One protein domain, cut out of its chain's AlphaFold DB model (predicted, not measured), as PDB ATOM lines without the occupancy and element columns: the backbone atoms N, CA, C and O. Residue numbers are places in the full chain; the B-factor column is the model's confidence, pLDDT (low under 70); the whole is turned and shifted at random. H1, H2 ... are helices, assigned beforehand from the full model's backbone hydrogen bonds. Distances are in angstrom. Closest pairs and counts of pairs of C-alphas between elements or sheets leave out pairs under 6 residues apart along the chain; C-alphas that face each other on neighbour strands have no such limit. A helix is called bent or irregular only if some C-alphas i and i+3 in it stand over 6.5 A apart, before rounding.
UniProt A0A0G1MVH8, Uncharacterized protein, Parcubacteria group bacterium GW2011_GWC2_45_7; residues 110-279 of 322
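What this domain is: This is residues 110 to 279 of the 322 residues of an uncharacterized protein of Parcubacteria group bacterium GW2011_GWC2_45_7 (UniProt A0A0G1MVH8). The model is a long rod of helices, with H1, H3 and H4 grouped at one end and an up-and-down bundle of H5, H6, H8b and H9, each running against the one before it, toward the other. H5 lies near the middle, where H7 and H8a pack on it. The printed part has 170 residues with nine named helices, H1 to H9 in chain order, and no named strand; its class is all helix. It is loose, with a radius of gyration of the C-alphas of 19.6 A and spans of 67 by 32 by 25 A.

Where its parts are: H1, residues 110 to 132, begins at C-alpha 110 (157.628, 128.096, 605.083), spans 33.9 A and is only just irregular, C-alphas 111 and 114 being 6.6 A apart. H2 is residues 134 to 137, H3 143 to 166 (34.7 A), H4 169 to 181, H5 185 to 202 (25.6 A), H6 208 to 217 and H7 219 to 227. H8, residues 230 to 256, was assigned as one helix by its hydrogen bonds but is bent, C-alphas 239 and 242 being 7.2 A apart; its arms are H8a, 230 to 239, and H8b, 242 to 256. H9, residues 263 to 279, ends at C-alpha 279 (176.954, 128.977, 642.696).

How they stand to each other: The hub H5 touches H8a at a steep tilt of 42 degrees, closest at C-alphas 191 and 234, 4.4 A. Its residues 185 to 189 touch H1, closest at C-alphas 186 and 123, 5.5 A. H2 and H5 only just touch, with 3 pairs of C-alphas within 8 A. H7 and H8a form a hairpin, closest at C-alphas 221 and 233, 4.6 A. H3 touches H1, closest at C-alphas 150 and 124, 6.6 A, and forms a hairpin with H4, closest at C-alphas 160 and 172, 4.6 A. H9 touches H6, closest at C-alphas 273 and 217, 6.1 A, and forms a hairpin with H8b. H4 and H5 are apart. Every O i to N i+4 pair is within hydrogen-bond range in H3, H5, H6, H7, H8a, H8b and H9; H1 has 17 of 19, H4 8 of 9, and H2 is too short for such a pair.

The domain as a whole: The C-alphas farthest apart, of Gly 167 and Arg 258, are 67.8 A apart. The printed part has no cut and no long link. Its mean pLDDT is 90.6; residues 278 to 279 are under 70.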
ATOM      1  N   LYS A 110     158.338 127.078 605.885       89.12
ATOM      2  CA  LYS A 110     157.628 128.096 605.083       89.12
ATOM      3  C   LYS A 110     156.650 128.942 605.901       89.12
ATOM      4  O   LYS A 110     156.485 130.132 605.629       89.12
ATOM      5  N   VAL A 111     156.013 128.344 606.906       90.31
ATOM      6  CA  VAL A 111     154.992 128.990 607.742       90.31
ATOM      7  C   VAL A 111     155.586 129.688 608.970       90.31
ATOM      8  O   VAL A 111     155.163 130.792 609.328       90.31
ATOM      9  N   GLU A 112     156.511 129.026 609.661       90.88
ATOM     10  CA  GLU A 112     157.001 129.442 610.976       90.88
ATOM     11  C   GLU A 112     158.216 130.360 610.878       90.88
ATOM     12  O   GLU A 112     158.245 131.384 611.569       90.88
ATOM     13  N   LEU A 113     159.156 130.067 609.974       91.12
ATOM     14  CA  LEU A 113     160.414 130.806 609.871       91.12
ATOM     15  C   LEU A 113     160.208 132.304 609.589       91.12
ATOM     16  O   LEU A 113     160.836 133.118 610.263       91.12
ATOM     17  N   PRO A 114     159.271 132.744 608.720       89.94
ATOM     18  CA  PRO A 114     159.010 134.174 608.537       89.94
ATOM     19  C   PRO A 114     158.565 134.878 609.815       89.94
ATOM     20  O   PRO A 114     158.888 136.046 610.040       89.94
ATOM     21  N   ARG A 115     157.778 134.204 610.659       90.94
ATOM     22  CA  ARG A 115     157.305 134.787 611.921       90.94
ATOM     23  C   ARG A 115     158.447 134.896 612.914       90.94
ATOM     24  O   ARG A 115     158.558 135.918 613.585       90.94
ATOM     25  N   GLU A 116     159.270 133.863 612.989       92.06
ATOM     26  CA  GLU A 116     160.457 133.837 613.832       92.06
ATOM     27  C   GLU A 116     161.463 134.912 613.416       92.06
ATOM     28  O   GLU A 116     161.828 135.742 614.243       92.06
ATOM     29  N   LEU A 117     161.778 135.023 612.124       93.12
ATOM     30  CA  LEU A 117     162.641 136.075 611.580       93.12
ATOM     31  C   LEU A 117     162.125 137.485 611.871       93.12
ATOM     32  O   LEU A 117     162.913 138.387 612.153       93.12
ATOM     33  N   ASN A 118     160.811 137.701 611.808       93.75
ATOM     34  CA  ASN A 118     160.220 139.001 612.136       93.75
ATOM     35  C   ASN A 118     160.305 139.320 613.636       93.75
ATOM     36  O   ASN A 118     160.536 140.475 614.008       93.75
ATOM     37  N   ARG A 119     160.120 138.316 614.503       93.75
ATOM     38  CA  ARG A 119     160.299 138.470 615.955       93.75
ATOM     39  C   ARG A 119     161.753 138.773 616.282       93.75
ATOM     40  O   ARG A 119     162.016 139.796 616.905       93.75
ATOM     41  N   LEU A 120     162.677 137.980 615.751       94.19
ATOM     42  CA  LEU A 120     164.108 138.176 615.924       94.19
ATOM     43  C   LEU A 120     164.544 139.570 615.458       94.19
ATOM     44  O   LEU A 120     165.202 140.287 616.201       94.19
ATOM     45  N   LEU A 121     164.102 140.022 614.278       95.19
ATOM     46  CA  LEU A 121     164.380 141.381 613.804       95.19
ATOM     47  C   LEU A 121     163.840 142.455 614.757       95.19
ATOM     48  O   LEU A 121     164.482 143.482 614.983       95.19
ATOM     49  N   THR A 122     162.644 142.238 615.305       95.56
ATOM     50  CA  THR A 122     162.056 143.144 616.297       95.56
ATOM     51  C   THR A 122     162.935 143.223 617.543       95.56
ATOM     52  O   THR A 122     163.198 144.326 618.024       95.56
ATOM     53  N   ASP A 123     163.431 142.087 618.024       94.75
ATOM     54  CA  ASP A 123     164.270 142.009 619.218       94.75
ATOM     55  C   ASP A 123     165.673 142.587 618.975       94.75
ATOM     56  O   ASP A 123     166.138 143.388 619.784       94.75
ATOM     57  N   ILE A 124     166.293 142.328 617.817       95.19
ATOM     58  CA  ILE A 124     167.544 142.979 617.376       95.19
ATOM     59  C   ILE A 124     167.385 144.504 617.383       95.19
ATOM     60  O   ILE A 124     168.207 145.233 617.949       95.19
ATOM     61  N   ASN A 125     166.309 145.014 616.775       95.44
ATOM     62  CA  ASN A 125     166.054 146.453 616.696       95.44
ATOM     63  C   ASN A 125     165.804 147.066 618.080       95.44
ATOM     64  O   ASN A 125     166.267 148.176 618.364       95.44
ATOM     65  N   ARG A 126     165.088 146.356 618.960       94.50
ATOM     66  CA  ARG A 126     164.880 146.779 620.350       94.50
ATOM     67  C   ARG A 126     166.193 146.809 621.122       94.50
ATOM     68  O   ARG A 126     166.483 147.844 621.719       94.50
ATOM     69  N   GLY A 127     167.004 145.755 621.049       93.12
ATOM     70  CA  GLY A 127     168.333 145.690 621.664       93.12
ATOM     71  C   GLY A 127     169.227 146.841 621.202       93.12
ATOM     72  O   GLY A 127     169.718 147.620 622.017       93.12
ATOM     73  N   THR A 128     169.311 147.059 619.887       93.50
ATOM     74  CA  THR A 128     170.053 148.182 619.286       93.50
ATOM     75  C   THR A 128     169.588 149.534 619.836       93.50
ATOM     76  O   THR A 128     170.395 150.377 620.243       93.50
ATOM     77  N   ARG A 129     168.267 149.750 619.907       94.38
ATOM     78  CA  ARG A 129     167.683 150.982 620.450       94.38
ATOM     79  C   ARG A 129     167.989 151.149 621.937       94.38
ATOM     80  O   ARG A 129     168.217 152.280 622.366       94.38
ATOM     81  N   LEU A 130     167.992 150.083 622.732       92.81
ATOM     82  CA  LEU A 130     168.343 150.151 624.155       92.81
ATOM     83  C   LEU A 130     169.811 150.549 624.335       92.81
ATOM     84  O   LEU A 130     170.090 151.476 625.088       92.81
ATOM     85  N   LEU A 131     170.728 149.967 623.559       92.75
ATOM     86  CA  LEU A 131     172.157 150.309 623.594       92.75
ATOM     87  C   LEU A 131     172.445 151.773 623.201       92.75
ATOM     88  O   LEU A 131     173.437 152.362 623.635       92.75
ATOM     89  N   SER A 132     171.585 152.400 622.391       92.75
ATOM     90  CA  SER A 132     171.703 153.834 622.064       92.75
ATOM     91  C   SER A 132     171.206 154.782 623.165       92.75
ATOM     92  O   SER A 132     171.508 155.975 623.138       92.75
ATOM     93  N   GLN A 133     170.439 154.289 624.138       93.06
ATOM     94  CA  GLN A 133     169.859 155.128 625.181       93.06
ATOM     95  C   GLN A 133     170.869 155.382 626.303       93.06
ATOM     96  O   GLN A 133     171.399 154.453 626.909       93.06
ATOM     97  N   LYS A 134     171.048 156.657 626.680       89.06
ATOM     98  CA  LYS A 134     171.929 157.073 627.793       89.06
ATOM     99  C   LYS A 134     171.645 156.346 629.113       89.06
ATOM    100  O   LYS A 134     172.555 156.135 629.910       89.06
ATOM    101  N   ALA A 135     170.384 155.975 629.350       88.44
ATOM    102  CA  ALA A 135     169.968 155.243 630.545       88.44
ATOM    103  C   ALA A 135     170.629 153.859 630.659       88.44
ATOM    104  O   ALA A 135     170.864 153.396 631.771       88.44
ATOM    105  N   PHE A 136     170.969 153.237 629.530       91.38
ATOM    106  CA  PHE A 136     171.573 151.909 629.478       91.38
ATOM    107  C   PHE A 136     173.097 151.945 629.312       91.38
ATOM    108  O   PHE A 136     173.769 150.991 629.677       91.38
ATOM    109  N   GLN A 137     173.662 153.064 628.850       88.44
ATOM    110  CA  GLN A 137     175.115 153.231 628.694       88.44
ATOM    111  C   GLN A 137     175.876 153.268 630.027       88.44
ATOM    112  O   GLN A 137     177.058 152.959 630.073       88.44
ATOM    113  N   ASN A 138     175.203 153.630 631.123       85.81
ATOM    114  CA  ASN A 138     175.816 153.781 632.449       85.81
ATOM    115  C   ASN A 138     175.558 152.582 633.375       85.81
ATOM    116  O   ASN A 138     175.532 152.741 634.597       85.81
ATOM    117  N   LEU A 139     175.283 151.404 632.812       89.88
ATOM    118  CA  LEU A 139     174.992 150.199 633.596       89.88
ATOM    119  C   LEU A 139     176.246 149.400 633.968       89.88
ATOM    120  O   LEU A 139     176.169 148.571 634.871       89.88
ATOM    121  N   GLY A 140     177.392 149.715 633.359       88.31
ATOM    122  CA  GLY A 140     178.696 149.134 633.693       88.31
ATOM    123  C   GLY A 140     179.159 148.012 632.762       88.31
ATOM    124  O   GLY A 140     180.292 147.572 632.898       88.31
ATOM    125  N   PHE A 141     178.326 147.585 631.810       91.81
ATOM    126  CA  PHE A 141     178.731 146.669 630.743       91.81
ATOM    127  C   PHE A 141     179.396 147.421 629.576       91.81
ATOM    128  O   PHE A 141     179.162 148.617 629.369       91.81
ATOM    129  N   ASP A 142     180.204 146.710 628.795       94.00
ATOM    130  CA  ASP A 142     180.862 147.210 627.594       94.00
ATOM    131  C   ASP A 142     179.854 147.318 626.442       94.00
ATOM    132  O   ASP A 142     179.542 146.363 625.728       94.00
ATOM    133  N   VAL A 143     179.331 148.528 626.249       93.75
ATOM    134  CA  VAL A 143     178.359 148.834 625.192       93.75
ATOM    135  C   VAL A 143     178.911 148.523 623.795       93.75
ATOM    136  O   VAL A 143     178.129 148.162 622.914       93.75
ATOM    137  N   ALA A 144     180.218 148.681 623.566       92.25
ATOM    138  CA  ALA A 144     180.822 148.435 622.260       92.25
ATOM    139  C   ALA A 144     180.878 146.933 621.962       92.25
ATOM    140  O   ALA A 144     180.445 146.521 620.884       92.25
ATOM    141  N   ALA A 145     181.312 146.123 622.931       91.94
ATOM    142  CA  ALA A 145     181.321 144.666 622.808       91.94
ATOM    143  C   ALA A 145     179.906 144.099 622.599       91.94
ATOM    144  O   ALA A 145     179.672 143.328 621.667       91.94
ATOM    145  N   VAL A 146     178.931 144.544 623.402       93.69
ATOM    146  CA  VAL A 146     177.534 144.095 623.269       93.69
ATOM    147  C   VAL A 146     176.944 144.514 621.919       93.69
ATOM    148  O   VAL A 146     176.250 143.726 621.276       93.69
ATOM    149  N   ARG A 147     177.241 145.730 621.440       93.94
ATOM    150  CA  ARG A 147     176.798 146.179 620.112       93.94
ATOM    151  C   ARG A 147     177.379 145.310 619.000       93.94
ATOM    152  O   ARG A 147     176.617 144.903 618.131       93.94
ATOM    153  N   ALA A 148     178.671 144.994 619.052       92.81
ATOM    154  CA  ALA A 148     179.308 144.138 618.054       92.81
ATOM    155  C   ALA A 148     178.631 142.758 617.965       92.81
ATOM    156  O   ALA A 148     178.402 142.257 616.866       92.81
ATOM    157  N   ARG A 149     178.227 142.178 619.104       92.31
ATOM    158  CA  ARG A 149     177.466 140.916 619.137       92.31
ATOM    159  C   ARG A 149     176.067 141.048 618.538       92.31
ATOM    160  O   ARG A 149     175.667 140.217 617.730       92.31
ATOM    161  N   VAL A 150     175.329 142.108 618.879       93.88
ATOM    162  CA  VAL A 150     174.012 142.377 618.267       93.88
ATOM    163  C   VAL A 150     174.134 142.563 616.751       93.88
ATOM    164  O   VAL A 150     173.288 142.069 616.004       93.88
ATOM    165  N   ASP A 151     175.189 143.232 616.283       92.88
ATOM    166  CA  ASP A 151     175.462 143.402 614.855       92.88
ATOM    167  C   ASP A 151     175.802 142.062 614.175       92.88
ATOM    168  O   ASP A 151     175.310 141.811 613.076       92.88
ATOM    169  N   ALA A 152     176.536 141.158 614.835       92.31
ATOM    170  CA  ALA A 152     176.776 139.802 614.328       92.31
ATOM    171  C   ALA A 152     175.468 139.002 614.165       92.31
ATOM    172  O   ALA A 152     175.227 138.406 613.117       92.31
ATOM    173  N   ILE A 153     174.557 139.074 615.142       93.38
ATOM    174  CA  ILE A 153     173.233 138.430 615.050       93.38
ATOM    175  C   ILE A 153     172.395 139.045 613.923       93.38
ATOM    176  O   ILE A 153     171.625 138.357 613.255       93.38
ATOM    177  N   LYS A 154     172.547 140.347 613.669       94.25
ATOM    178  CA  LYS A 154     171.896 141.020 612.541       94.25
ATOM    179  C   LYS A 154     172.426 140.536 611.190       94.25
ATOM    180  O   LYS A 154     171.641 140.440 610.247       94.25
ATOM    181  N   VAL A 155     173.718 140.223 611.093       94.06
ATOM    182  CA  VAL A 155     174.297 139.581 609.904       94.06
ATOM    183  C   VAL A 155     173.702 138.185 609.725       94.06
ATOM    184  O   VAL A 155     173.124 137.928 608.671       94.06
ATOM    185  N   LEU A 156     173.691 137.349 610.769       92.88
ATOM    186  CA  LEU A 156     173.068 136.018 610.720       92.88
ATOM    187  C   LEU A 156     171.587 136.085 610.314       92.88
ATOM    188  O   LEU A 156     171.143 135.350 609.438       92.88
ATOM    189  N   HIS A 157     170.819 137.032 610.862       95.31
ATOM    190  CA  HIS A 157     169.428 137.268 610.453       95.31
ATOM    191  C   HIS A 157     169.295 137.534 608.947       95.31
ATOM    192  O   HIS A 157     168.369 137.033 608.304       95.31
ATOM    193  N   SER A 158     170.218 138.315 608.380       95.38
ATOM    194  CA  SER A 158     170.228 138.605 606.948       95.38
ATOM    195  C   SER A 158     170.587 137.381 606.099       95.38
ATOM    196  O   SER A 158     169.975 137.194 605.049       95.38
ATOM    197  N   GLU A 159     171.480 136.515 606.585       95.25
ATOM    198  CA  GLU A 159     171.841 135.244 605.944       95.25
ATOM    199  C   GLU A 159     170.659 134.266 605.936       95.25
ATOM    200  O   GLU A 159     170.269 133.785 604.872       95.25
ATOM    201  N   VAL A 160     170.001 134.060 607.087       94.94
ATOM    202  CA  VAL A 160     168.791 133.219 607.180       94.94
ATOM    203  C   VAL A 160     167.713 133.727 606.225       94.94
ATOM    204  O   VAL A 160     167.062 132.953 605.520       94.94
ATOM    205  N   ARG A 161     167.512 135.049 606.180       95.19
ATOM    206  CA  ARG A 161     166.534 135.663 605.284       95.19
ATOM    207  C   ARG A 161     166.888 135.438 603.815       95.19
ATOM    208  O   ARG A 161     165.970 135.210 603.030       95.19
ATOM    209  N   ALA A 162     168.164 135.522 603.446       95.50
ATOM    210  CA  ALA A 162     168.613 135.269 602.082       95.50
ATOM    211  C   ALA A 162     168.336 133.813 601.673       95.50
ATOM    212  O   ALA A 162     167.698 133.606 600.642       95.50
ATOM    213  N   CYS A 163     168.693 132.838 602.518       94.00
ATOM    214  CA  CYS A 163     168.415 131.419 602.265       94.00
ATOM    215  C   CYS A 163     166.908 131.123 602.185       94.00
ATOM    216  O   CYS A 163     166.437 130.453 601.266       94.00
ATOM    217  N   TYR A 164     166.104 131.725 603.066       92.06
ATOM    218  CA  TYR A 164     164.648 131.614 602.973       92.06
ATOM    219  C   TYR A 164     164.104 132.169 601.645       92.06
ATOM    220  O   TYR A 164     163.222 131.571 601.032       92.06
ATOM    221  N   GLN A 165     164.613 133.317 601.188       91.00
ATOM    222  CA  GLN A 165     164.167 133.957 599.948       91.00
ATOM    223  C   GLN A 165     164.606 133.208 598.685       91.00
ATOM    224  O   GLN A 165     163.897 133.280 597.682       91.00
ATOM    225  N   SER A 166     165.729 132.486 598.725       92.31
ATOM    226  CA  SER A 166     166.166 131.608 597.633       92.31
ATOM    227  C   SER A 166     165.448 130.254 597.615       92.31
ATOM    228  O   SER A 166     165.635 129.493 596.672       92.31
ATOM    229  N   GLY A 167     164.617 129.955 598.622       86.81
ATOM    230  CA  GLY A 167     163.943 128.662 598.771       86.81
ATOM    231  C   GLY A 167     164.836 127.558 599.346       86.81
ATOM    232  O   GLY A 167     164.425 126.399 599.366       86.81
ATOM    233  N   ASP A 168     166.028 127.910 599.830       90.81
ATOM    234  CA  ASP A 168     166.953 126.995 600.493       90.81
ATOM    235  C   ASP A 168     166.609 126.911 601.988       90.81
ATOM    236  O   ASP A 168     167.123 127.649 602.835       90.81
ATOM    237  N   PHE A 169     165.639 126.050 602.304       88.12
ATOM    238  CA  PHE A 169     165.130 125.894 603.669       88.12
ATOM    239  C   PHE A 169     166.092 125.147 604.594       88.12
ATOM    240  O   PHE A 169     165.993 125.325 605.806       88.12
ATOM    241  N   GLU A 170     167.002 124.347 604.043       88.88
ATOM    242  CA  GLU A 170     168.032 123.647 604.807       88.88
ATOM    243  C   GLU A 170     169.053 124.656 605.329       88.88
ATOM    244  O   GLU A 170     169.155 124.821 606.547       88.88
ATOM    245  N   CYS A 171     169.643 125.471 604.440       92.12
ATOM    246  CA  CYS A 171     170.501 126.586 604.849       92.12
ATOM    247  C   CYS A 171     169.779 127.508 605.840       92.12
ATOM    248  O   CYS A 171     170.328 127.899 606.873       92.12
ATOM    249  N   ALA A 172     168.528 127.879 605.544       91.31
ATOM    250  CA  ALA A 172     167.789 128.791 606.407       91.31
ATOM    251  C   ALA A 172     167.579 128.203 607.815       91.31
ATOM    252  O   ALA A 172     167.645 128.937 608.800       91.31
ATOM    253  N   ASN A 173     167.345 126.893 607.925       89.00
ATOM    254  CA  ASN A 173     167.190 126.225 609.209       89.00
ATOM    255  C   ASN A 173     168.519 126.129 609.970       89.00
ATOM    256  O   ASN A 173     168.539 126.467 611.148       89.00
ATOM    257  N   GLU A 174     169.615 125.747 609.312       90.69
ATOM    258  CA  GLU A 174     170.954 125.691 609.921       90.69
ATOM    259  C   GLU A 174     171.365 127.048 610.500       90.69
ATOM    260  O   GLU A 174     171.667 127.166 611.687       90.69
ATOM    261  N   ARG A 175     171.258 128.113 609.698       90.62
ATOM    262  CA  ARG A 175     171.591 129.473 610.143       90.62
ATOM    263  C   ARG A 175     170.668 129.971 611.251       90.62
ATOM    264  O   ARG A 175     171.093 130.728 612.119       90.62
ATOM    265  N   MET A 176     169.396 129.570 611.242       90.44
ATOM    266  CA  MET A 176     168.472 129.917 612.324       90.44
ATOM    267  C   MET A 176     168.832 129.169 613.612       90.44
ATOM    268  O   MET A 176     168.678 129.719 614.704       90.44
ATOM    269  N   GLN A 177     169.320 127.937 613.492       89.12
ATOM    270  CA  GLN A 177     169.746 127.117 614.613       89.12
ATOM    271  C   GLN A 177     170.963 127.730 615.320       89.12
ATOM    272  O   GLN A 177     170.934 127.842 616.543       89.12
ATOM    273  N   GLU A 178     171.934 128.274 614.574       88.38
ATOM    274  CA  GLU A 178     173.049 129.058 615.141       88.38
ATOM    275  C   GLU A 178     172.550 130.210 616.035       88.38
ATOM    276  O   GLU A 178     173.098 130.474 617.104       88.38
ATOM    277  N   ILE A 179     171.462 130.881 615.639       87.12
ATOM    278  CA  ILE A 179     170.873 131.978 616.422       87.12
ATOM    279  C   ILE A 179     170.112 131.463 617.653       87.12
ATOM    280  O   ILE A 179     170.070 132.144 618.678       87.12
ATOM    281  N   ARG A 180     169.475 130.289 617.564       85.00
ATOM    282  CA  ARG A 180     168.724 129.677 618.678       85.00
ATOM    283  C   ARG A 180     169.636 129.110 619.760       85.00
ATOM    284  O   ARG A 180     169.289 129.168 620.941       85.00
ATOM    285  N   GLU A 181     170.745 128.520 619.337       82.25
ATOM    286  CA  GLU A 181     171.784 127.988 620.216       82.25
ATOM    287  C   GLU A 181     172.651 129.113 620.782       82.25
ATOM    288  O   GLU A 181     173.121 129.012 621.912       82.25
ATOM    289  N   GLY A 182     172.790 130.210 620.033       72.25
ATOM    290  CA  GLY A 182     173.461 131.424 620.469       72.25
ATOM    291  C   GLY A 182     172.635 132.350 621.370       72.25
ATOM    292  O   GLY A 182     171.523 132.067 621.828       72.25
ATOM    293  N   ASP A 183     173.219 133.521 621.613       76.44
ATOM    294  CA  ASP A 183     172.705 134.525 622.536       76.44
ATOM    295  C   ASP A 183     171.541 135.318 621.924       76.44
ATOM    296  O   ASP A 183     171.718 136.234 621.120       76.44
ATOM    297  N   HIS A 184     170.307 134.982 622.299       87.31
ATOM    298  CA  HIS A 184     169.122 135.610 621.716       87.31
ATOM    299  C   HIS A 184     168.924 137.066 622.217       87.31
ATOM    300  O   HIS A 184     168.842 137.293 623.427       87.31
ATOM    301  N   PRO A 185     168.735 138.082 621.342       90.56
ATOM    302  CA  PRO A 185     168.639 139.499 621.744       90.56
ATOM    303  C   PRO A 185     167.515 139.837 622.738       90.56
ATOM    304  O   PRO A 185     167.592 140.831 623.465       90.56
ATOM    305  N   GLY A 186     166.457 139.023 622.779       91.38
ATOM    306  CA  GLY A 186     165.393 139.146 623.782       91.38
ATOM    307  C   GLY A 186     165.886 138.930 625.221       91.38
ATOM    308  O   GLY A 186     165.427 139.619 626.133       91.38
ATOM    309  N   GLU A 187     166.865 138.043 625.411       93.56
ATOM    310  CA  GLU A 187     167.487 137.750 626.707       93.56
ATOM    311  C   GLU A 187     168.267 138.971 627.211       93.56
ATOM    312  O   GLU A 187     168.053 139.436 628.335       93.56
ATOM    313  N   LEU A 188     169.060 139.587 626.321       94.44
ATOM    314  CA  LEU A 188     169.789 140.831 626.587       94.44
ATOM    315  C   LEU A 188     168.846 141.937 627.050       94.44
ATOM    316  O   LEU A 188     169.114 142.624 628.036       94.44
ATOM    317  N   GLN A 189     167.727 142.119 626.341       93.38
ATOM    318  CA  GLN A 189     166.735 143.125 626.705       93.38
ATOM    319  C   GLN A 189     166.217 142.903 628.133       93.38
ATOM    320  O   GLN A 189     166.116 143.872 628.891       93.38
ATOM    321  N   GLY A 190     165.869 141.663 628.486       93.56
ATOM    322  CA  GLY A 190     165.383 141.315 629.820       93.56
ATOM    323  C   GLY A 190     166.412 141.644 630.900       93.56
ATOM    324  O   GLY A 190     166.117 142.415 631.818       93.56
ATOM    325  N   ALA A 191     167.639 141.141 630.740       94.94
ATOM    326  CA  ALA A 191     168.745 141.381 631.664       94.94
ATOM    327  C   ALA A 191     169.031 142.884 631.843       94.94
ATOM    328  O   ALA A 191     169.071 143.391 632.966       94.94
ATOM    329  N   MET A 192     169.132 143.640 630.742       95.00
ATOM    330  CA  MET A 192     169.392 145.083 630.774       95.00
ATOM    331  C   MET A 192     168.292 145.879 631.489       95.00
ATOM    332  O   MET A 192     168.592 146.862 632.172       95.00
ATOM    333  N   GLN A 193     167.019 145.507 631.323       94.81
ATOM    334  CA  GLN A 193     165.903 146.207 631.970       94.81
ATOM    335  C   GLN A 193     165.902 146.002 633.486       94.81
ATOM    336  O   GLN A 193     165.760 146.984 634.222       94.81
ATOM    337  N   MET A 194     166.117 144.767 633.946       95.19
ATOM    338  CA  MET A 194     166.220 144.462 635.376       95.19
ATOM    339  C   MET A 194     167.454 145.140 635.986       95.19
ATOM    340  O   MET A 194     167.342 145.857 636.986       95.19
ATOM    341  N   LEU A 195     168.616 145.031 635.326       95.62
ATOM    342  CA  LEU A 195     169.857 145.675 635.763       95.62
ATOM    343  C   LEU A 195     169.693 147.195 635.875       95.62
ATOM    344  O   LEU A 195     170.127 147.802 636.856       95.62
ATOM    345  N   ARG A 196     169.014 147.825 634.907       95.12
ATOM    346  CA  ARG A 196     168.677 149.251 634.979       95.12
ATOM    347  C   ARG A 196     167.851 149.573 636.219       95.12
ATOM    348  O   ARG A 196     168.184 150.530 636.915       95.12
ATOM    349  N   GLY A 197     166.807 148.793 636.498       94.56
ATOM    350  CA  GLY A 197     165.959 148.981 637.675       94.56
ATOM    351  C   GLY A 197     166.760 148.944 638.979       94.56
ATOM    352  O   GLY A 197     166.643 149.855 639.804       94.56
ATOM    353  N   ILE A 198     167.635 147.947 639.134       94.81
ATOM    354  CA  ILE A 198     168.530 147.836 640.295       94.81
ATOM    355  C   ILE A 198     169.507 149.017 640.360       94.81
ATOM    356  O   ILE A 198     169.607 149.678 641.395       94.81
ATOM    357  N   LYS A 199     170.189 149.368 639.262       93.69
ATOM    358  CA  LYS A 199     171.146 150.493 639.242       93.69
ATOM    359  C   LYS A 199     170.476 151.833 639.557       93.69
ATOM    360  O   LYS A 199     171.069 152.663 640.244       93.69
ATOM    361  N   GLU A 200     169.250 152.064 639.093       93.94
ATOM    362  CA  GLU A 200     168.483 153.274 639.416       93.94
ATOM    363  C   GLU A 200     168.111 153.343 640.900       93.94
ATOM    364  O   GLU A 200     168.271 154.399 641.514       93.94
ATOM    365  N   MET A 201     167.706 152.226 641.507       93.12
ATOM    366  CA  MET A 201     167.462 152.181 642.950       93.12
ATOM    367  C   MET A 201     168.750 152.355 643.764       93.12
ATOM    368  O   MET A 201     168.750 153.066 644.767       93.12
ATOM    369  N   SER A 202     169.861 151.777 643.304       93.19
ATOM    370  CA  SER A 202     171.156 151.815 643.994       93.19
ATOM    371  C   SER A 202     171.715 153.238 644.054       93.19
ATOM    372  O   SER A 202     172.278 153.659 645.063       93.19
ATOM    373  N   LYS A 203     171.456 154.060 643.027       92.75
ATOM    374  CA  LYS A 203     171.794 155.495 643.034       92.75
ATOM    375  C   LYS A 203     171.125 156.284 644.165       92.75
ATOM    376  O   LYS A 203     171.658 157.323 644.544       92.75
ATOM    377  N   MET A 204     169.987 155.823 644.685       93.50
ATOM    378  CA  MET A 204     169.282 156.482 645.789       93.50
ATOM    379  C   MET A 204     169.838 156.108 647.172       93.50
ATOM    380  O   MET A 204     169.524 156.788 648.148       93.50
ATOM    381  N   ILE A 205     170.663 155.060 647.267       92.56
ATOM    382  CA  ILE A 205     171.303 154.635 648.512       92.56
ATOM    383  C   ILE A 205     172.450 155.602 648.831       92.56
ATOM    384  O   ILE A 205     173.377 155.765 648.040       92.56
ATOM    385  N   ARG A 206     172.379 156.256 649.999       91.88
ATOM    386  CA  ARG A 206     173.419 157.191 650.478       91.88
ATOM    387  C   ARG A 206     174.643 156.511 651.087       91.88
ATOM    388  O   ARG A 206     175.719 157.096 651.081       91.88
ATOM    389  N   ASP A 207     174.451 155.327 651.654       90.44
ATOM    390  CA  ASP A 207     175.521 154.525 652.239       90.44
ATOM    391  C   ASP A 207     176.358 153.890 651.120       90.44
ATOM    392  O   ASP A 207     175.850 153.076 650.347       90.44
ATOM    393  N   ASN A 208     177.622 154.302 651.005       91.56
ATOM    394  CA  ASN A 208     178.511 153.832 649.945       91.56
ATOM    395  C   ASN A 208     178.896 152.357 650.110       91.56
ATOM    396  O   ASN A 208     179.122 151.702 649.099       91.56
ATOM    397  N   GLU A 209     178.946 151.837 651.338       90.12
ATOM    398  CA  GLU A 209     179.279 150.434 651.609       90.12
ATOM    399  C   GLU A 209     178.169 149.530 651.061       90.12
ATOM    400  O   GLU A 209     178.400 148.751 650.140       90.12
ATOM    401  N   LEU A 210     176.920 149.776 651.472       89.56
ATOM    402  CA  LEU A 210     175.749 149.046 650.962       89.56
ATOM    403  C   LEU A 210     175.569 149.205 649.451       89.56
ATOM    404  O   LEU A 210     175.109 148.302 648.754       89.56
ATOM    405  N   LYS A 211     175.892 150.387 648.923       92.00
ATOM    406  CA  LYS A 211     175.834 150.636 647.483       92.00
ATOM    407  C   LYS A 211     176.859 149.789 646.727       92.00
ATOM    408  O   LYS A 211     176.550 149.336 645.624       92.00
ATOM    409  N   ASN A 212     178.049 149.599 647.291       91.56
ATOM    410  CA  ASN A 212     179.082 148.742 646.722       91.56
ATOM    411  C   ASN A 212     178.681 147.267 646.810       91.56
ATOM    412  O   ASN A 212     178.734 146.610 645.778       91.56
ATOM    413  N   GLU A 213     178.139 146.803 647.938       90.50
ATOM    414  CA  GLU A 213     177.605 145.434 648.079       90.50
ATOM    415  C   GLU A 213     176.544 145.124 647.007       90.50
ATOM    416  O   GLU A 213     176.610 144.117 646.303       90.50
ATOM    417  N   VAL A 214     175.590 146.039 646.789       92.31
ATOM    418  CA  VAL A 214     174.589 145.901 645.714       92.31
ATOM    419  C   VAL A 214     175.245 145.870 644.328       92.31
ATOM    420  O   VAL A 214     174.754 145.193 643.427       92.31
ATOM    421  N   ASN A 215     176.321 146.632 644.119       91.94
ATOM    422  CA  ASN A 215     177.025 146.644 642.840       91.94
ATOM    423  C   ASN A 215     177.808 145.355 642.596       91.94
ATOM    424  O   ASN A 215     177.845 144.932 641.445       91.94
ATOM    425  N   GLU A 216     178.403 144.767 643.630       91.69
ATOM    426  CA  GLU A 216     179.114 143.486 643.572       91.69
ATOM    427  C   GLU A 216     178.161 142.344 643.221       91.69
ATOM    428  O   GLU A 216     178.450 141.585 642.301       91.69
ATOM    429  N   LEU A 217     176.971 142.307 643.832       92.56
ATOM    430  CA  LEU A 217     175.940 141.302 643.531       92.56
ATOM    431  C   LEU A 217     175.512 141.271 642.057       92.56
ATOM    432  O   LEU A 217     175.125 140.226 641.551       92.56
ATOM    433  N   VAL A 218     175.566 142.407 641.356       94.06
ATOM    434  CA  VAL A 218     175.202 142.479 639.931       94.06
ATOM    435  C   VAL A 218     176.408 142.413 638.991       94.06
ATOM    436  O   VAL A 218     176.228 142.524 637.778       94.06
ATOM    437  N   GLN A 219     177.637 142.266 639.500       93.38
ATOM    438  CA  GLN A 219     178.814 142.125 638.635       93.38
ATOM    439  C   GLN A 219     178.804 140.848 637.788       93.38
ATOM    440  O   GLN A 219     179.105 140.976 636.601       93.38
ATOM    441  N   PRO A 220     178.426 139.662 638.307       93.19
ATOM    442  CA  PRO A 220     178.349 138.449 637.487       93.19
ATOM    443  C   PRO A 220     177.437 138.633 636.267       93.19
ATOM    444  O   PRO A 220     177.833 138.365 635.138       93.19
ATOM    445  N   VAL A 221     176.280 139.271 636.464       94.56
ATOM    446  CA  VAL A 221     175.355 139.641 635.380       94.56
ATOM    447  C   VAL A 221     176.028 140.550 634.347       94.56
ATOM    448  O   VAL A 221     175.860 140.364 633.144       94.56
ATOM    449  N   ILE A 222     176.771 141.567 634.794       95.12
ATOM    450  CA  ILE A 222     177.486 142.482 633.892       95.12
ATOM    451  C   ILE A 222     178.541 141.720 633.080       95.12
ATOM    452  O   ILE A 222     178.695 141.983 631.886       95.12
ATOM    453  N   GLN A 223     179.247 140.778 633.706       94.25
ATOM    454  CA  GLN A 223     180.240 139.936 633.043       94.25
ATOM    455  C   GLN A 223     179.591 139.028 631.994       94.25
ATOM    456  O   GLN A 223     180.049 139.040 630.853       94.25
ATOM    457  N   ALA A 224     178.484 138.361 632.325       93.88
ATOM    458  CA  ALA A 224     177.719 137.541 631.387       93.88
ATOM    459  C   ALA A 224     177.173 138.368 630.202       93.88
ATOM    460  O   ALA A 224     177.257 137.963 629.044       93.88
ATOM    461  N   ILE A 225     176.707 139.603 630.441       94.88
ATOM    462  CA  ILE A 225     176.316 140.518 629.352       94.88
ATOM    463  C   ILE A 225     177.496 140.794 628.402       94.88
ATOM    464  O   ILE A 225     177.311 140.802 627.181       94.88
ATOM    465  N   ASN A 226     178.698 141.013 628.945       94.00
ATOM    466  CA  ASN A 226     179.906 141.288 628.160       94.00
ATOM    467  C   ASN A 226     180.407 140.053 627.392       94.00
ATOM    468  O   ASN A 226     180.849 140.181 626.244       94.00
ATOM    469  N   SER A 227     180.338 138.866 628.006       92.12
ATOM    470  CA  SER A 227     180.755 137.599 627.391       92.12
ATOM    471  C   SER A 227     179.775 137.101 626.332       92.12
ATOM    472  O   SER A 227     180.121 136.221 625.548       92.12
ATOM    473  N   GLY A 228     178.606 137.730 626.236       90.50
ATOM    474  CA  GLY A 228     177.560 137.369 625.295       90.50
ATOM    475  C   GLY A 228     176.489 136.503 625.922       90.50
ATOM    476  O   GLY A 228     175.385 136.575 625.420       90.50
ATOM    477  N   GLU A 229     176.754 135.830 627.045       92.12
ATOM    478  CA  GLU A 229     175.878 134.870 627.734       92.12
ATOM    479  C   GLU A 229     174.596 135.514 628.299       92.12
ATOM    480  O   GLU A 229     174.352 135.608 629.504       92.12
ATOM    481  N   TRP A 230     173.730 136.000 627.415       93.50
ATOM    482  CA  TRP A 230     172.589 136.833 627.776       93.50
ATOM    483  C   TRP A 230     171.492 136.038 628.471       93.50
ATOM    484  O   TRP A 230     170.766 136.603 629.292       93.50
ATOM    485  N   ARG A 231     171.385 134.737 628.170       92.69
ATOM    486  CA  ARG A 231     170.491 133.821 628.887       92.69
ATOM    487  C   ARG A 231     170.914 133.700 630.349       92.69
ATOM    488  O   ARG A 231     170.081 133.947 631.217       92.69
ATOM    489  N   GLN A 232     172.197 133.429 630.600       92.81
ATOM    490  CA  GLN A 232     172.752 133.366 631.953       92.81
ATOM    491  C   GLN A 232     172.529 134.690 632.685       92.81
ATOM    492  O   GLN A 232     171.926 134.720 633.751       92.81
ATOM    493  N   ALA A 233     172.872 135.816 632.049       94.62
ATOM    494  CA  ALA A 233     172.652 137.139 632.627       94.62
ATOM    495  C   ALA A 233     171.181 137.404 633.001       94.62
ATOM    496  O   ALA A 233     170.900 138.075 633.998       94.62
ATOM    497  N   ARG A 234     170.222 136.927 632.193       94.81
ATOM    498  CA  ARG A 234     168.790 137.052 632.498       94.81
ATOM    499  C   ARG A 234     168.412 136.178 633.691       94.81
ATOM    500  O   ARG A 234     167.660 136.649 634.541       94.81
ATOM    501  N   GLU A 235     168.871 134.935 633.722       93.56
ATOM    502  CA  GLU A 235     168.566 133.967 634.781       93.56
ATOM    503  C   GLU A 235     169.127 134.430 636.125       93.56
ATOM    504  O   GLU A 235     168.350 134.587 637.070       93.56
ATOM    505  N   ASP A 236     170.400 134.824 636.158       93.06
ATOM    506  CA  ASP A 236     171.054 135.415 637.329       93.06
ATOM    507  C   ASP A 236     170.285 136.636 637.843       93.06
ATOM    508  O   ASP A 236     170.006 136.769 639.036       93.06
ATOM    509  N   MET A 237     169.878 137.536 636.936       94.12
ATOM    510  CA  MET A 237     169.074 138.696 637.318       94.12
ATOM    511  C   MET A 237     167.723 138.296 637.899       94.12
ATOM    512  O   MET A 237     167.312 138.895 638.888       94.12
ATOM    513  N   GLN A 238     167.015 137.332 637.307       94.12
ATOM    514  CA  GLN A 238     165.709 136.894 637.812       94.12
ATOM    515  C   GLN A 238     165.807 136.287 639.204       94.12
ATOM    516  O   GLN A 238     164.904 136.475 640.024       94.12
ATOM    517  N   GLU A 239     166.899 135.583 639.468       92.44
ATOM    518  CA  GLU A 239     167.161 134.988 640.761       92.44
ATOM    519  C   GLU A 239     167.381 136.053 641.843       92.44
ATOM    520  O   GLU A 239     166.729 136.015 642.891       92.44
ATOM    521  N   ILE A 240     168.228 137.054 641.579       91.50
ATOM    522  CA  ILE A 240     168.542 138.083 642.585       91.50
ATOM    523  C   ILE A 240     167.509 139.205 642.661       91.50
ATOM    524  O   ILE A 240     167.378 139.832 643.713       91.50
ATOM    525  N   GLU A 241     166.784 139.504 641.577       92.81
ATOM    526  CA  GLU A 241     166.029 140.757 641.432       92.81
ATOM    527  C   GLU A 241     165.042 140.963 642.578       92.81
ATOM    528  O   GLU A 241     165.011 142.042 643.178       92.81
ATOM    529  N   ARG A 242     164.227 139.948 642.883       92.38
ATOM    530  CA  ARG A 242     163.153 140.082 643.872       92.38
ATOM    531  C   ARG A 242     163.715 140.379 645.255       92.38
ATOM    532  O   ARG A 242     163.276 141.326 645.906       92.38
ATOM    533  N   GLU A 243     164.681 139.580 645.699       92.12
ATOM    534  CA  GLU A 243     165.245 139.741 647.033       92.12
ATOM    535  C   GLU A 243     166.055 141.035 647.147       92.12
ATOM    536  O   GLU A 243     165.865 141.801 648.099       92.12
ATOM    537  N   LEU A 244     166.880 141.333 646.142       92.75
ATOM    538  CA  LEU A 244     167.686 142.546 646.106       92.75
ATOM    539  C   LEU A 244     166.798 143.795 646.137       92.75
ATOM    540  O   LEU A 244     167.049 144.726 646.902       92.75
ATOM    541  N   ARG A 245     165.700 143.804 645.376       93.62
ATOM    542  CA  ARG A 245     164.729 144.903 645.370       93.62
ATOM    543  C   ARG A 245     164.073 145.104 646.733       93.62
ATOM    544  O   ARG A 245     163.958 146.248 647.177       93.62
ATOM    545  N   ASP A 246     163.689 144.028 647.414       93.75
ATOM    546  CA  ASP A 246     163.100 144.097 648.755       93.75
ATOM    547  C   ASP A 246     164.095 144.660 649.783       93.75
ATOM    548  O   ASP A 246     163.746 145.514 650.603       93.75
ATOM    549  N   ILE A 247     165.354 144.218 649.731       91.81
ATOM    550  CA  ILE A 247     166.440 144.734 650.576       91.81
ATOM    551  C   ILE A 247     166.647 146.229 650.320       91.81
ATOM    552  O   ILE A 247     166.649 147.029 651.259       91.81
ATOM    553  N   MET A 248     166.760 146.638 649.057       92.31
ATOM    554  CA  MET A 248     166.970 148.038 648.692       92.31
ATOM    555  C   MET A 248     165.807 148.930 649.131       92.31
ATOM    556  O   MET A 248     166.031 150.035 649.624       92.31
ATOM    557  N   GLN A 249     164.563 148.457 649.031       93.38
ATOM    558  CA  GLN A 249     163.406 149.189 649.552       93.38
ATOM    559  C   GLN A 249     163.481 149.381 651.071       93.38
ATOM    560  O   GLN A 249     163.206 150.483 651.555       93.38
ATOM    561  N   LYS A 250     163.908 148.356 651.822       91.88
ATOM    562  CA  LYS A 250     164.144 148.469 653.271       91.88
ATOM    563  C   LYS A 250     165.246 149.485 653.583       91.88
ATOM    564  O   LYS A 250     165.049 150.326 654.457       91.88
ATOM    565  N   ILE A 251     166.354 149.479 652.835       90.00
ATOM    566  CA  ILE A 251     167.435 150.473 652.980       90.00
ATOM    567  C   ILE A 251     166.892 151.892 652.784       90.00
ATOM    568  O   ILE A 251     167.107 152.768 653.624       90.00
ATOM    569  N   LEU A 252     166.147 152.123 651.699       90.25
ATOM    570  CA  LEU A 252     165.582 153.436 651.385       90.25
ATOM    571  C   LEU A 252     164.558 153.891 652.436       90.25
ATOM    572  O   LEU A 252     164.515 155.073 652.783       90.25
ATOM    573  N   ALA A 253     163.755 152.971 652.978       89.81
ATOM    574  CA  ALA A 253     162.827 153.263 654.065       89.81
ATOM    575  C   ALA A 253     163.563 153.674 655.354       89.81
ATOM    576  O   ALA A 253     163.214 154.696 655.954       89.81
ATOM    577  N   SER A 254     164.618 152.952 655.738       89.50
ATOM    578  CA  SER A 254     165.445 153.282 656.907       89.50
ATOM    579  C   SER A 254     166.127 154.644 656.758       89.50
ATOM    580  O   SER A 254     166.054 155.476 657.665       89.50
ATOM    581  N   GLN A 255     166.677 154.940 655.575       88.00
ATOM    582  CA  GLN A 255     167.293 156.239 655.284       88.00
ATOM    583  C   GLN A 255     166.296 157.401 655.398       88.00
ATOM    584  O   GLN A 255     166.642 158.458 655.932       88.00
ATOM    585  N   ARG A 256     165.038 157.221 654.964       86.69
ATOM    586  CA  ARG A 256     163.971 158.231 655.136       86.69
ATOM    587  C   ARG A 256     163.651 158.495 656.605       86.69
ATOM    588  O   ARG A 256     163.383 159.635 656.972       86.69
ATOM    589  N   GLN A 257     163.732 157.467 657.445       86.94
ATOM    590  CA  GLN A 257     163.554 157.574 658.895       86.94
ATOM    591  C   GLN A 257     164.809 158.084 659.625       86.94
ATOM    592  O   GLN A 257     164.807 158.146 660.852       86.94
ATOM    593  N   ARG A 258     165.875 158.455 658.890       79.88
ATOM    594  CA  ARG A 258     167.194 158.840 659.429       79.88
ATOM    595  C   ARG A 258     167.808 157.763 660.333       79.88
ATOM    596  O   ARG A 258     168.565 158.075 661.248       79.88
ATOM    597  N   ARG A 259     167.473 156.500 660.072       77.25
ATOM    598  CA  ARG A 259     168.059 155.327 660.720       77.25
ATOM    599  C   ARG A 259     169.081 154.706 659.769       77.25
ATOM    600  O   ARG A 259     168.890 154.740 658.551       77.25
ATOM    601  N   GLY A 260     170.161 154.155 660.318       73.44
ATOM    602  CA  GLY A 260     171.063 153.292 659.550       73.44
ATOM    603  C   GLY A 260     170.323 152.056 659.025       73.44
ATOM    604  O   GLY A 260     169.224 151.741 659.490       73.44
ATOM    605  N   ALA A 261     170.905 151.358 658.049       77.94
ATOM    606  CA  ALA A 261     170.388 150.048 657.660       77.94
ATOM    607  C   ALA A 261     170.450 149.091 658.858       77.94
ATOM    608  O   ALA A 261     171.390 149.147 659.652       77.94
ATOM    609  N   SER A 262     169.432 148.243 659.014       82.75
ATOM    610  CA  SER A 262     169.428 147.252 660.087       82.75
ATOM    611  C   SER A 262     170.487 146.182 659.832       82.75
ATOM    612  O   SER A 262     170.825 145.879 658.688       82.75
ATOM    613  N   GLU A 263     170.965 145.560 660.904       84.75
ATOM    614  CA  GLU A 263     171.879 144.419 660.822       84.75
ATOM    615  C   GLU A 263     171.269 143.258 660.014       84.75
ATOM    616  O   GLU A 263     171.958 142.648 659.206       84.75
ATOM    617  N   ASP A 264     169.947 143.049 660.106       85.25
ATOM    618  CA  ASP A 264     169.199 142.099 659.262       85.25
ATOM    619  C   ASP A 264     169.367 142.373 657.756       85.25
ATOM    620  O   ASP A 264     169.544 141.448 656.970       85.25
ATOM    621  N   VAL A 265     169.347 143.642 657.336       85.88
ATOM    622  CA  VAL A 265     169.512 144.020 655.922       85.88
ATOM    623  C   VAL A 265     170.916 143.675 655.430       85.88
ATOM    624  O   VAL A 265     171.045 143.099 654.352       85.88
ATOM    625  N   ARG A 266     171.944 143.962 656.236       86.19
ATOM    626  CA  ARG A 266     173.341 143.608 655.932       86.19
ATOM    627  C   ARG A 266     173.543 142.095 655.896       86.19
ATOM    628  O   ARG A 266     174.074 141.565 654.930       86.19
ATOM    629  N   ALA A 267     173.010 141.378 656.883       87.50
ATOM    630  CA  ALA A 267     173.076 139.919 656.935       87.50
ATOM    631  C   ALA A 267     172.340 139.238 655.770       87.50
ATOM    632  O   ALA A 267     172.646 138.098 655.426       87.50
ATOM    633  N   ARG A 268     171.328 139.885 655.179       88.06
ATOM    634  CA  ARG A 268     170.654 139.380 653.974       88.06
ATOM    635  C   ARG A 268     171.464 139.633 652.706       88.06
ATOM    636  O   ARG A 268     171.543 138.723 651.891       88.06
ATOM    637  N   LEU A 269     172.085 140.806 652.559       87.31
ATOM    638  CA  LEU A 269     173.001 141.083 651.443       87.31
ATOM    639  C   LEU A 269     174.177 140.109 651.434       87.31
ATOM    640  O   LEU A 269     174.447 139.491 650.409       87.31
ATOM    641  N   GLU A 270     174.798 139.894 652.591       87.88
ATOM    642  CA  GLU A 270     175.915 138.960 652.722       87.88
ATOM    643  C   GLU A 270     175.492 137.514 652.419       87.88
ATOM    644  O   GLU A 270     176.190 136.800 651.707       87.88
ATOM    645  N   ARG A 271     174.300 137.084 652.861       88.44
ATOM    646  CA  ARG A 271     173.759 135.762 652.498       88.44
ATOM    647  C   ARG A 271     173.518 135.608 650.998       88.44
ATOM    648  O   ARG A 271     173.830 134.555 650.452       88.44
ATOM    649  N   MET A 272     172.975 136.632 650.336       87.44
ATOM    650  CA  MET A 272     172.811 136.610 648.878       87.44
ATOM    651  C   MET A 272     174.163 136.507 648.177       87.44
ATOM    652  O   MET A 272     174.301 135.728 647.239       87.44
ATOM    653  N   ARG A 273     175.157 137.262 648.654       85.44
ATOM    654  CA  ARG A 273     176.507 137.251 648.097       85.44
ATOM    655  C   ARG A 273     177.145 135.874 648.227       85.44
ATOM    656  O   ARG A 273     177.612 135.340 647.233       85.44
ATOM    657  N   GLN A 274     177.086 135.271 649.412       84.94
ATOM    658  CA  GLN A 274     177.618 133.928 649.645       84.94
ATOM    659  C   GLN A 274     176.936 132.872 648.776       84.94
ATOM    660  O   GLN A 274     177.611 131.979 648.275       84.94
ATOM    661  N   LYS A 275     175.618 132.976 648.571       83.00
ATOM    662  CA  LYS A 275     174.884 132.061 647.693       83.00
ATOM    663  C   LYS A 275     175.383 132.160 646.247       83.00
ATOM    664  O   LYS A 275     175.739 131.148 645.658       83.00
ATOM    665  N   PHE A 276     175.495 133.384 645.734       75.44
ATOM    666  CA  PHE A 276     175.966 133.625 644.371       75.44
ATOM    667  C   PHE A 276     177.447 133.293 644.177       75.44
ATOM    668  O   PHE A 276     177.823 132.807 643.121       75.44
ATOM    669  N   GLU A 277     178.298 133.508 645.181       74.06
ATOM    670  CA  GLU A 277     179.709 133.104 645.123       74.06
ATOM    671  C   GLU A 277     179.880 131.577 645.167       74.06
ATOM    672  O   GLU A 277     180.784 131.053 644.521       74.06
ATOM    673  N   GLN A 278     179.013 130.858 645.891       67.81
ATOM    674  CA  GLN A 278     179.013 129.388 645.928       67.81
ATOM    675  C   GLN A 278     178.455 128.765 644.644       67.81
ATOM    676  O   GLN A 278     178.912 127.701 644.245       67.81
ATOM    677  N   GLU A 279     177.494 129.416 643.990       59.00
ATOM    678  CA  GLU A 279     176.954 128.977 642.696       59.00
ATOM    679  C   GLU A 279     177.872 129.377 641.518       59.00
ATOM    680  O   GLU A 279     177.868 128.711 640.486       59.00
TER     681      GLU A 279